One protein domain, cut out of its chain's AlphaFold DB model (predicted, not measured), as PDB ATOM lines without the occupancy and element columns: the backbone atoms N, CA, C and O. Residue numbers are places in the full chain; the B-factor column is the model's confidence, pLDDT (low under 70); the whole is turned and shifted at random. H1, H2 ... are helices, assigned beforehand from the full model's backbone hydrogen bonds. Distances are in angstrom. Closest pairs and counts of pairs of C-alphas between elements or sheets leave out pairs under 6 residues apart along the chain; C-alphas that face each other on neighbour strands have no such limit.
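Overview. This is residues 50 to 80 and 87 to 106 of the 106 residues of an uncharacterized protein of Bacteroidetes bacterium 43-16 (UniProt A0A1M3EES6). One long helix, H1, runs along most of the length of an elongated shape; H2 and H3 stand crosswise to each other beyond its last residue, and from H3 the printed part folds back through residues 95 to 98 so that the short H4 packs on the middle of H1. Contacts between the helices are few. The printed part has 51 residues with four named helices, H1, H2, H3 and H4 in chain order, and no named strand; its class is all helix. It is only just loose, close to compact, with a radius of gyration of the C-alphas of 11.9 A, and spans 33 by 18 by 16 A.

Arrangement. H1, residues 51 to 68, touches H4, residues 99 to 102, with residues 57 to 61 alone; the closest C-alphas, of Cys 60 and Cys 101, are 5.7 A apart. H3, residues 88 to 94, is close to H1 but not clearly touching, the closest C-alphas being those of Asn 68 and Lys 93 at 7.9 A; they run opposite ways at a steep tilt of 36 degrees, only just steep. H2, residues 71 to 78, is close to H3 but not clearly touching, with the closest C-alphas, of Glu 73 and Leu 90, 6.9 A apart and their lines about perpendicular at 84 degrees. H1 and H2 are only just apart, at 8.1 A. H2 and H4 are apart. In H1, H2 and H3 every O i to N i+4 pair is within hydrogen-bond range; H4 is too short for such a pair, and its one O i to N i+3 pair is not within range.

Along the chain. H1 begins at C-alpha 51 (-41.134, 126.474, -43.022) and measures 25.7 A to C-alpha 68 (-28.350, 148.682, -45.324). H2 measures 10.4 A, H3 9.8 A, and H4 5.4 A, ending at C-alpha 102 (-32.696, 136.254, -35.367).

Size, cuts and confidence. The C-alphas of Glu 50 and Glu 88 are the two farthest apart, 34.4 A. Residues 81 to 86 are not printed, and C-alphas 80 and 87 are 10.0 A apart across the cut, in the link from H2 to H3. The links H1 to H2 and H3 to H4 are tight. The mean pLDDT of the printed part is 90.9, and no printed residue is under 70.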
ATOM      1  N   GLU A  50     -39.156 125.122 -38.839       91.69
ATOM      2  CA  GLU A  50     -40.499 125.249 -39.416       91.69
ATOM      3  C   GLU A  50     -40.482 126.166 -40.651       91.69
ATOM      4  O   GLU A  50     -39.932 127.268 -40.609       91.69
ATOM      5  N   GLU A  51     -41.131 125.747 -41.742       90.38
ATOM      6  CA  GLU A  51     -41.134 126.474 -43.022       90.38
ATOM      7  C   GLU A  51     -41.618 127.928 -42.892       90.38
ATOM      8  O   GLU A  51     -41.070 128.831 -43.535       90.38
ATOM      9  N   ALA A  52     -42.591 128.182 -42.012       92.38
ATOM     10  CA  ALA A  52     -43.075 129.530 -41.738       92.38
ATOM     11  C   ALA A  52     -41.999 130.409 -41.077       92.38
ATOM     12  O   ALA A  52     -41.799 131.545 -41.510       92.38
ATOM     13  N   LYS A  53     -41.260 129.880 -40.089       92.69
ATOM     14  CA  LYS A  53     -40.143 130.590 -39.442       92.69
ATOM     15  C   LYS A  53     -38.993 130.839 -40.415       92.69
ATOM     16  O   LYS A  53     -38.467 131.946 -40.451       92.69
ATOM     17  N   ILE A  54     -38.650 129.848 -41.242       93.56
ATOM     18  CA  ILE A  54     -37.619 129.982 -42.284       93.56
ATOM     19  C   ILE A  54     -37.967 131.130 -43.230       93.56
ATOM     20  O   ILE A  54     -37.132 131.989 -43.503       93.56
ATOM     21  N   THR A  55     -39.210 131.154 -43.714       93.94
ATOM     22  CA  THR A  55     -39.676 132.166 -44.665       93.94
ATOM     23  C   THR A  55     -39.658 133.557 -44.035       93.94
ATOM     24  O   THR A  55     -39.102 134.478 -44.623       93.94
ATOM     25  N   GLN A  56     -40.186 133.704 -42.815       95.12
ATOM     26  CA  GLN A  56     -40.191 134.982 -42.096       95.12
ATOM     27  C   GLN A  56     -38.777 135.491 -41.798       95.12
ATOM     28  O   GLN A  56     -38.501 136.675 -41.984       95.12
ATOM     29  N   PHE A  57     -37.875 134.607 -41.367       94.69
ATOM     30  CA  PHE A  57     -36.482 134.962 -41.126       94.69
ATOM     31  C   PHE A  57     -35.797 135.406 -42.417       94.69
ATOM     32  O   PHE A  57     -35.186 136.472 -42.439       94.69
ATOM     33  N   ALA A  58     -35.924 134.628 -43.495       94.38
ATOM     34  CA  ALA A  58     -35.303 134.957 -44.772       94.38
ATOM     35  C   ALA A  58     -35.843 136.276 -45.339       94.38
ATOM     36  O   ALA A  58     -35.060 137.108 -45.787       94.38
ATOM     37  N   ASP A  59     -37.154 136.514 -45.264       95.50
ATOM     38  CA  ASP A  59     -37.762 137.777 -45.700       95.50
ATOM     39  C   ASP A  59     -37.255 138.967 -44.878       95.50
ATOM     40  O   ASP A  59     -36.868 139.989 -45.447       95.50
ATOM     41  N   CYS A  60     -37.202 138.824 -43.550       96.25
ATOM     42  CA  CYS A  60     -36.663 139.851 -42.662       96.25
ATOM     43  C   CYS A  60     -35.192 140.146 -42.976       96.25
ATOM     44  O   CYS A  60     -34.813 141.305 -43.143       96.25
ATOM     45  N   TYR A  61     -34.371 139.102 -43.091       94.94
ATOM     46  CA  TYR A  61     -32.936 139.235 -43.314       94.94
ATOM     47  C   TYR A  61     -32.641 139.909 -44.654       94.94
ATOM     48  O   TYR A  61     -31.846 140.842 -44.723       94.94
ATOM     49  N   ILE A  62     -33.334 139.502 -45.718       95.50
ATOM     50  CA  ILE A  62     -33.166 140.081 -47.053       95.50
ATOM     51  C   ILE A  62     -33.627 141.540 -47.097       95.50
ATOM     52  O   ILE A  62     -32.963 142.362 -47.729       95.50
ATOM     53  N   ALA A  63     -34.701 141.893 -46.388       95.62
ATOM     54  CA  ALA A  63     -35.119 143.287 -46.246       95.62
ATOM     55  C   ALA A  63     -34.069 144.134 -45.504       95.62
ATOM     56  O   ALA A  63     -33.842 145.293 -45.857       95.62
ATOM     57  N   ASP A  64     -33.399 143.561 -44.502       94.81
ATOM     58  CA  ASP A  64     -32.324 144.236 -43.775       94.81
ATOM     59  C   ASP A  64     -31.078 144.433 -44.656       94.81
ATOM     60  O   ASP A  64     -30.493 145.521 -44.670       94.81
ATOM     61  N   LEU A  65     -30.717 143.441 -45.479       94.38
ATOM     62  CA  LEU A  65     -29.659 143.588 -46.485       94.38
ATOM     63  C   LEU A  65     -29.998 144.675 -47.509       94.38
ATOM     64  O   LEU A  65     -29.155 145.525 -47.798       94.38
ATOM     65  N   ASP A  66     -31.225 144.690 -48.036       94.69
ATOM     66  CA  ASP A  66     -31.659 145.702 -49.004       94.69
ATOM     67  C   ASP A  66     -31.560 147.116 -48.423       94.69
ATOM     68  O   ASP A  66     -31.048 148.040 -49.058       94.69
ATOM     69  N   LYS A  67     -31.990 147.292 -47.176       94.25
ATOM     70  CA  LYS A  67     -31.985 148.597 -46.519       94.25
ATOM     71  C   LYS A  67     -30.578 149.132 -46.249       94.25
ATOM     72  O   LYS A  67     -30.368 150.342 -46.327       94.25
ATOM     73  N   ASN A  68     -29.636 148.264 -45.890       94.00
ATOM     74  CA  ASN A  68     -28.350 148.682 -45.324       94.00
ATOM     75  C   ASN A  68     -27.153 148.504 -46.271       94.00
ATOM     76  O   ASN A  68     -26.104 149.119 -46.044       94.00
ATOM     77  N   LEU A  69     -27.291 147.686 -47.318       93.00
ATOM     78  CA  LEU A  69     -26.234 147.424 -48.291       93.00
ATOM     79  C   LEU A  69     -26.568 148.003 -49.667       93.00
ATOM     80  O   LEU A  69     -27.687 147.914 -50.179       93.00
ATOM     81  N   SER A  70     -25.555 148.586 -50.296       93.06
ATOM     82  CA  SER A  70     -25.583 148.992 -51.699       93.06
ATOM     83  C   SER A  70     -25.414 147.791 -52.634       93.06
ATOM     84  O   SER A  70     -24.947 146.724 -52.234       93.06
ATOM     85  N   TYR A  71     -25.732 147.975 -53.920       91.00
ATOM     86  CA  TYR A  71     -25.485 146.954 -54.945       91.00
ATOM     87  C   TYR A  71     -24.011 146.514 -54.987       91.00
ATOM     88  O   TYR A  71     -23.716 145.325 -55.086       91.00
ATOM     89  N   LYS A  72     -23.078 147.468 -54.866       91.19
ATOM     90  CA  LYS A  72     -21.638 147.186 -54.875       91.19
ATOM     91  C   LYS A  72     -21.222 146.302 -53.699       91.19
ATOM     92  O   LYS A  72     -20.461 145.365 -53.903       91.19
ATOM     93  N   GLU A  73     -21.729 146.590 -52.505       92.94
ATOM     94  CA  GLU A  73     -21.447 145.797 -51.303       92.94
ATOM     95  C   GLU A  73     -22.045 144.393 -51.407       92.94
ATOM     96  O   GLU A  73     -21.366 143.419 -51.106       92.94
ATOM     97  N   LEU A  74     -23.274 144.260 -51.912       91.75
ATOM     98  CA  LEU A  74     -23.889 142.949 -52.147       91.75
ATOM     99  C   LEU A  74     -23.101 142.117 -53.163       91.75
ATOM    100  O   LEU A  74     -22.896 140.927 -52.954       91.75
ATOM    101  N   LYS A  75     -22.607 142.744 -54.233       89.94
ATOM    102  CA  LYS A  75     -21.749 142.081 -55.222       89.94
ATOM    103  C   LYS A  75     -20.394 141.673 -54.641       89.94
ATOM    104  O   LYS A  75     -19.823 140.672 -55.058       89.94
ATOM    105  N   GLU A  76     -19.860 142.465 -53.717       90.38
ATOM    106  CA  GLU A  76     -18.642 142.110 -52.997       90.38
ATOM    107  C   GLU A  76     -18.866 140.852 -52.160       90.38
ATOM    108  O   GLU A  76     -18.059 139.940 -52.279       90.38
ATOM    109  N   LEU A  77     -19.982 140.765 -51.419       87.69
ATOM    110  CA  LEU A  77     -20.364 139.562 -50.661       87.69
ATOM    111  C   LEU A  77     -20.523 138.330 -51.554       87.69
ATOM    112  O   LEU A  77     -19.961 137.287 -51.238       87.69
ATOM    113  N   ASP A  78     -21.242 138.469 -52.667       86.56
ATOM    114  CA  ASP A  78     -21.457 137.406 -53.661       86.56
ATOM    115  C   ASP A  78     -20.135 136.904 -54.275       86.56
ATOM    116  O   ASP A  78     -19.971 135.725 -54.574       86.56
ATOM    117  N   GLY A  79     -19.158 137.803 -54.432       84.19
ATOM    118  CA  GLY A  79     -17.855 137.509 -55.022       84.19
ATOM    119  C   GLY A  79     -16.747 137.138 -54.033       84.19
ATOM    120  O   GLY A  79     -15.616 136.919 -54.481       84.19
ATOM    121  N   VAL A  80     -17.006 137.099 -52.718       84.50
ATOM    122  CA  VAL A  80     -15.979 136.724 -51.733       84.50
ATOM    123  C   VAL A  80     -15.641 135.245 -51.913       84.50
ATOM    124  O   VAL A  80     -16.425 134.359 -51.590       84.50
ATOM    125  N   SER A  87     -14.320 143.931 -47.476       91.00
ATOM    126  CA  SER A  87     -13.800 145.176 -46.919       91.00
ATOM    127  C   SER A  87     -14.182 145.355 -45.447       91.00
ATOM    128  O   SER A  87     -15.256 144.942 -45.007       91.00
ATOM    129  N   GLU A  88     -13.308 145.996 -44.666       92.25
ATOM    130  CA  GLU A  88     -13.519 146.185 -43.222       92.25
ATOM    131  C   GLU A  88     -14.844 146.890 -42.895       92.25
ATOM    132  O   GLU A  88     -15.496 146.572 -41.902       92.25
ATOM    133  N   ASP A  89     -15.259 147.845 -43.727       90.44
ATOM    134  CA  ASP A  89     -16.522 148.558 -43.537       90.44
ATOM    135  C   ASP A  89     -17.726 147.639 -43.753       90.44
ATOM    136  O   ASP A  89     -18.682 147.672 -42.974       90.44
ATOM    137  N   LEU A  90     -17.658 146.766 -44.757       89.69
ATOM    138  CA  LEU A  90     -18.686 145.766 -45.008       89.69
ATOM    139  C   LEU A  90     -18.719 144.714 -43.893       89.69
ATOM    140  O   LEU A  90     -19.799 144.366 -43.419       89.69
ATOM    141  N   GLN A  91     -17.560 144.291 -43.382       89.31
ATOM    142  CA  GLN A  91     -17.479 143.426 -42.201       89.31
ATOM    143  C   GLN A  91     -18.176 144.051 -40.983       89.31
ATOM    144  O   GLN A  91     -18.991 143.392 -40.341       89.31
ATOM    145  N   LYS A  92     -17.925 145.333 -40.683       90.56
ATOM    146  CA  LYS A  92     -18.584 146.036 -39.564       90.56
ATOM    147  C   LYS A  92     -20.101 146.085 -39.724       90.56
ATOM    148  O   LYS A  92     -20.816 145.898 -38.744       90.56
ATOM    149  N   LYS A  93     -20.600 146.310 -40.943       90.00
ATOM    150  CA  LYS A  93     -22.045 146.279 -41.223       90.00
ATOM    151  C   LYS A  93     -22.625 144.890 -40.975       90.00
ATOM    152  O   LYS A  93     -23.616 144.773 -40.256       90.00
ATOM    153  N   LEU A  94     -21.973 143.843 -41.488       88.00
ATOM    154  CA  LEU A  94     -22.391 142.448 -41.304       88.00
ATOM    155  C   LEU A  94     -22.522 142.043 -39.833       88.00
ATOM    156  O   LEU A  94     -23.401 141.253 -39.514       88.00
ATOM    157  N   MET A  95     -21.729 142.617 -38.924       87.19
ATOM    158  CA  MET A  95     -21.855 142.340 -37.483       87.19
ATOM    159  C   MET A  95     -23.209 142.758 -36.891       87.19
ATOM    160  O   MET A  95     -23.598 142.260 -35.834       87.19
ATOM    161  N   THR A  96     -23.901 143.694 -37.538       88.19
ATOM    162  CA  THR A  96     -25.178 144.254 -37.068       88.19
ATOM    163  C   THR A  96     -26.384 143.767 -37.863       88.19
ATOM    164  O   THR A  96     -27.509 143.857 -37.376       88.19
ATOM    165  N   LEU A  97     -26.155 143.226 -39.062       89.94
ATOM    166  CA  LEU A  97     -27.219 142.766 -39.945       89.94
ATOM    167  C   LEU A  97     -27.915 141.529 -39.382       89.94
ATOM    168  O   LEU A  97     -27.286 140.628 -38.829       89.94
ATOM    169  N   GLY A  98     -29.236 141.484 -39.522       84.88
ATOM    170  CA  GLY A  98     -30.047 140.329 -39.146       84.88
ATOM    171  C   GLY A  98     -30.222 140.093 -37.648       84.88
ATOM    172  O   GLY A  98     -30.930 139.155 -37.285       84.88
ATOM    173  N   GLN A  99     -29.648 140.927 -36.772       88.38
ATOM    174  CA  GLN A  99     -29.768 140.764 -35.315       88.38
ATOM    175  C   GLN A  99     -31.229 140.763 -34.848       88.38
ATOM    176  O   GLN A  99     -31.632 139.927 -34.045       88.38
ATOM    177  N   GLU A 100     -32.048 141.665 -35.390       88.88
ATOM    178  CA  GLU A 100     -33.479 141.714 -35.071       88.88
ATOM    179  C   GLU A 100     -34.255 140.548 -35.702       88.88
ATOM    180  O   GLU A 100     -35.214 140.058 -35.112       88.88
ATOM    181  N   CYS A 101     -33.811 140.058 -36.864       91.19
ATOM    182  CA  CYS A 101     -34.427 138.922 -37.546       91.19
ATOM    183  C   CYS A 101     -34.171 137.600 -36.816       91.19
ATOM    184  O   CYS A 101     -35.027 136.721 -36.846       91.19
ATOM    185  N   ALA A 102     -33.039 137.460 -36.122       86.94
ATOM    186  CA  ALA A 102     -32.696 136.254 -35.367       86.94
ATOM    187  C   ALA A 102     -33.757 135.877 -34.315       86.94
ATOM    188  O   ALA A 102     -33.991 134.693 -34.093       86.94
ATOM    189  N   LYS A 103     -34.482 136.861 -33.764       90.06
ATOM    190  CA  LYS A 103     -35.601 136.655 -32.823       90.06
ATOM    191  C   LYS A 103     -36.752 135.825 -33.407       90.06
ATOM    192  O   LYS A 103     -37.558 135.290 -32.660       90.06
ATOM    193  N   ILE A 104     -36.853 135.716 -34.734       89.25
ATOM    194  CA  ILE A 104     -37.857 134.883 -35.424       89.25
ATOM    195  C   ILE A 104     -37.536 133.387 -35.265       89.25
ATOM    196  O   ILE A 104     -38.432 132.542 -35.327       89.25
ATOM    197  N   LEU A 105     -36.255 133.056 -35.086       83.19
ATOM    198  CA  LEU A 105     -35.778 131.681 -34.958       83.19
ATOM    199  C   LEU A 105     -35.824 131.160 -33.513       83.19
ATOM    200  O   LEU A 105     -35.774 129.943 -33.329       83.19
ATOM    201  N   GLU A 106     -35.956 132.051 -32.527       82.62
ATOM    202  CA  GLU A 106     -36.221 131.732 -31.111       82.62
ATOM    203  C   GLU A 106     -37.615 131.097 -30.923       82.62
ATOM    204  O   GLU A 106     -37.751 130.200 -30.063       82.62
TER     205      GLU A 106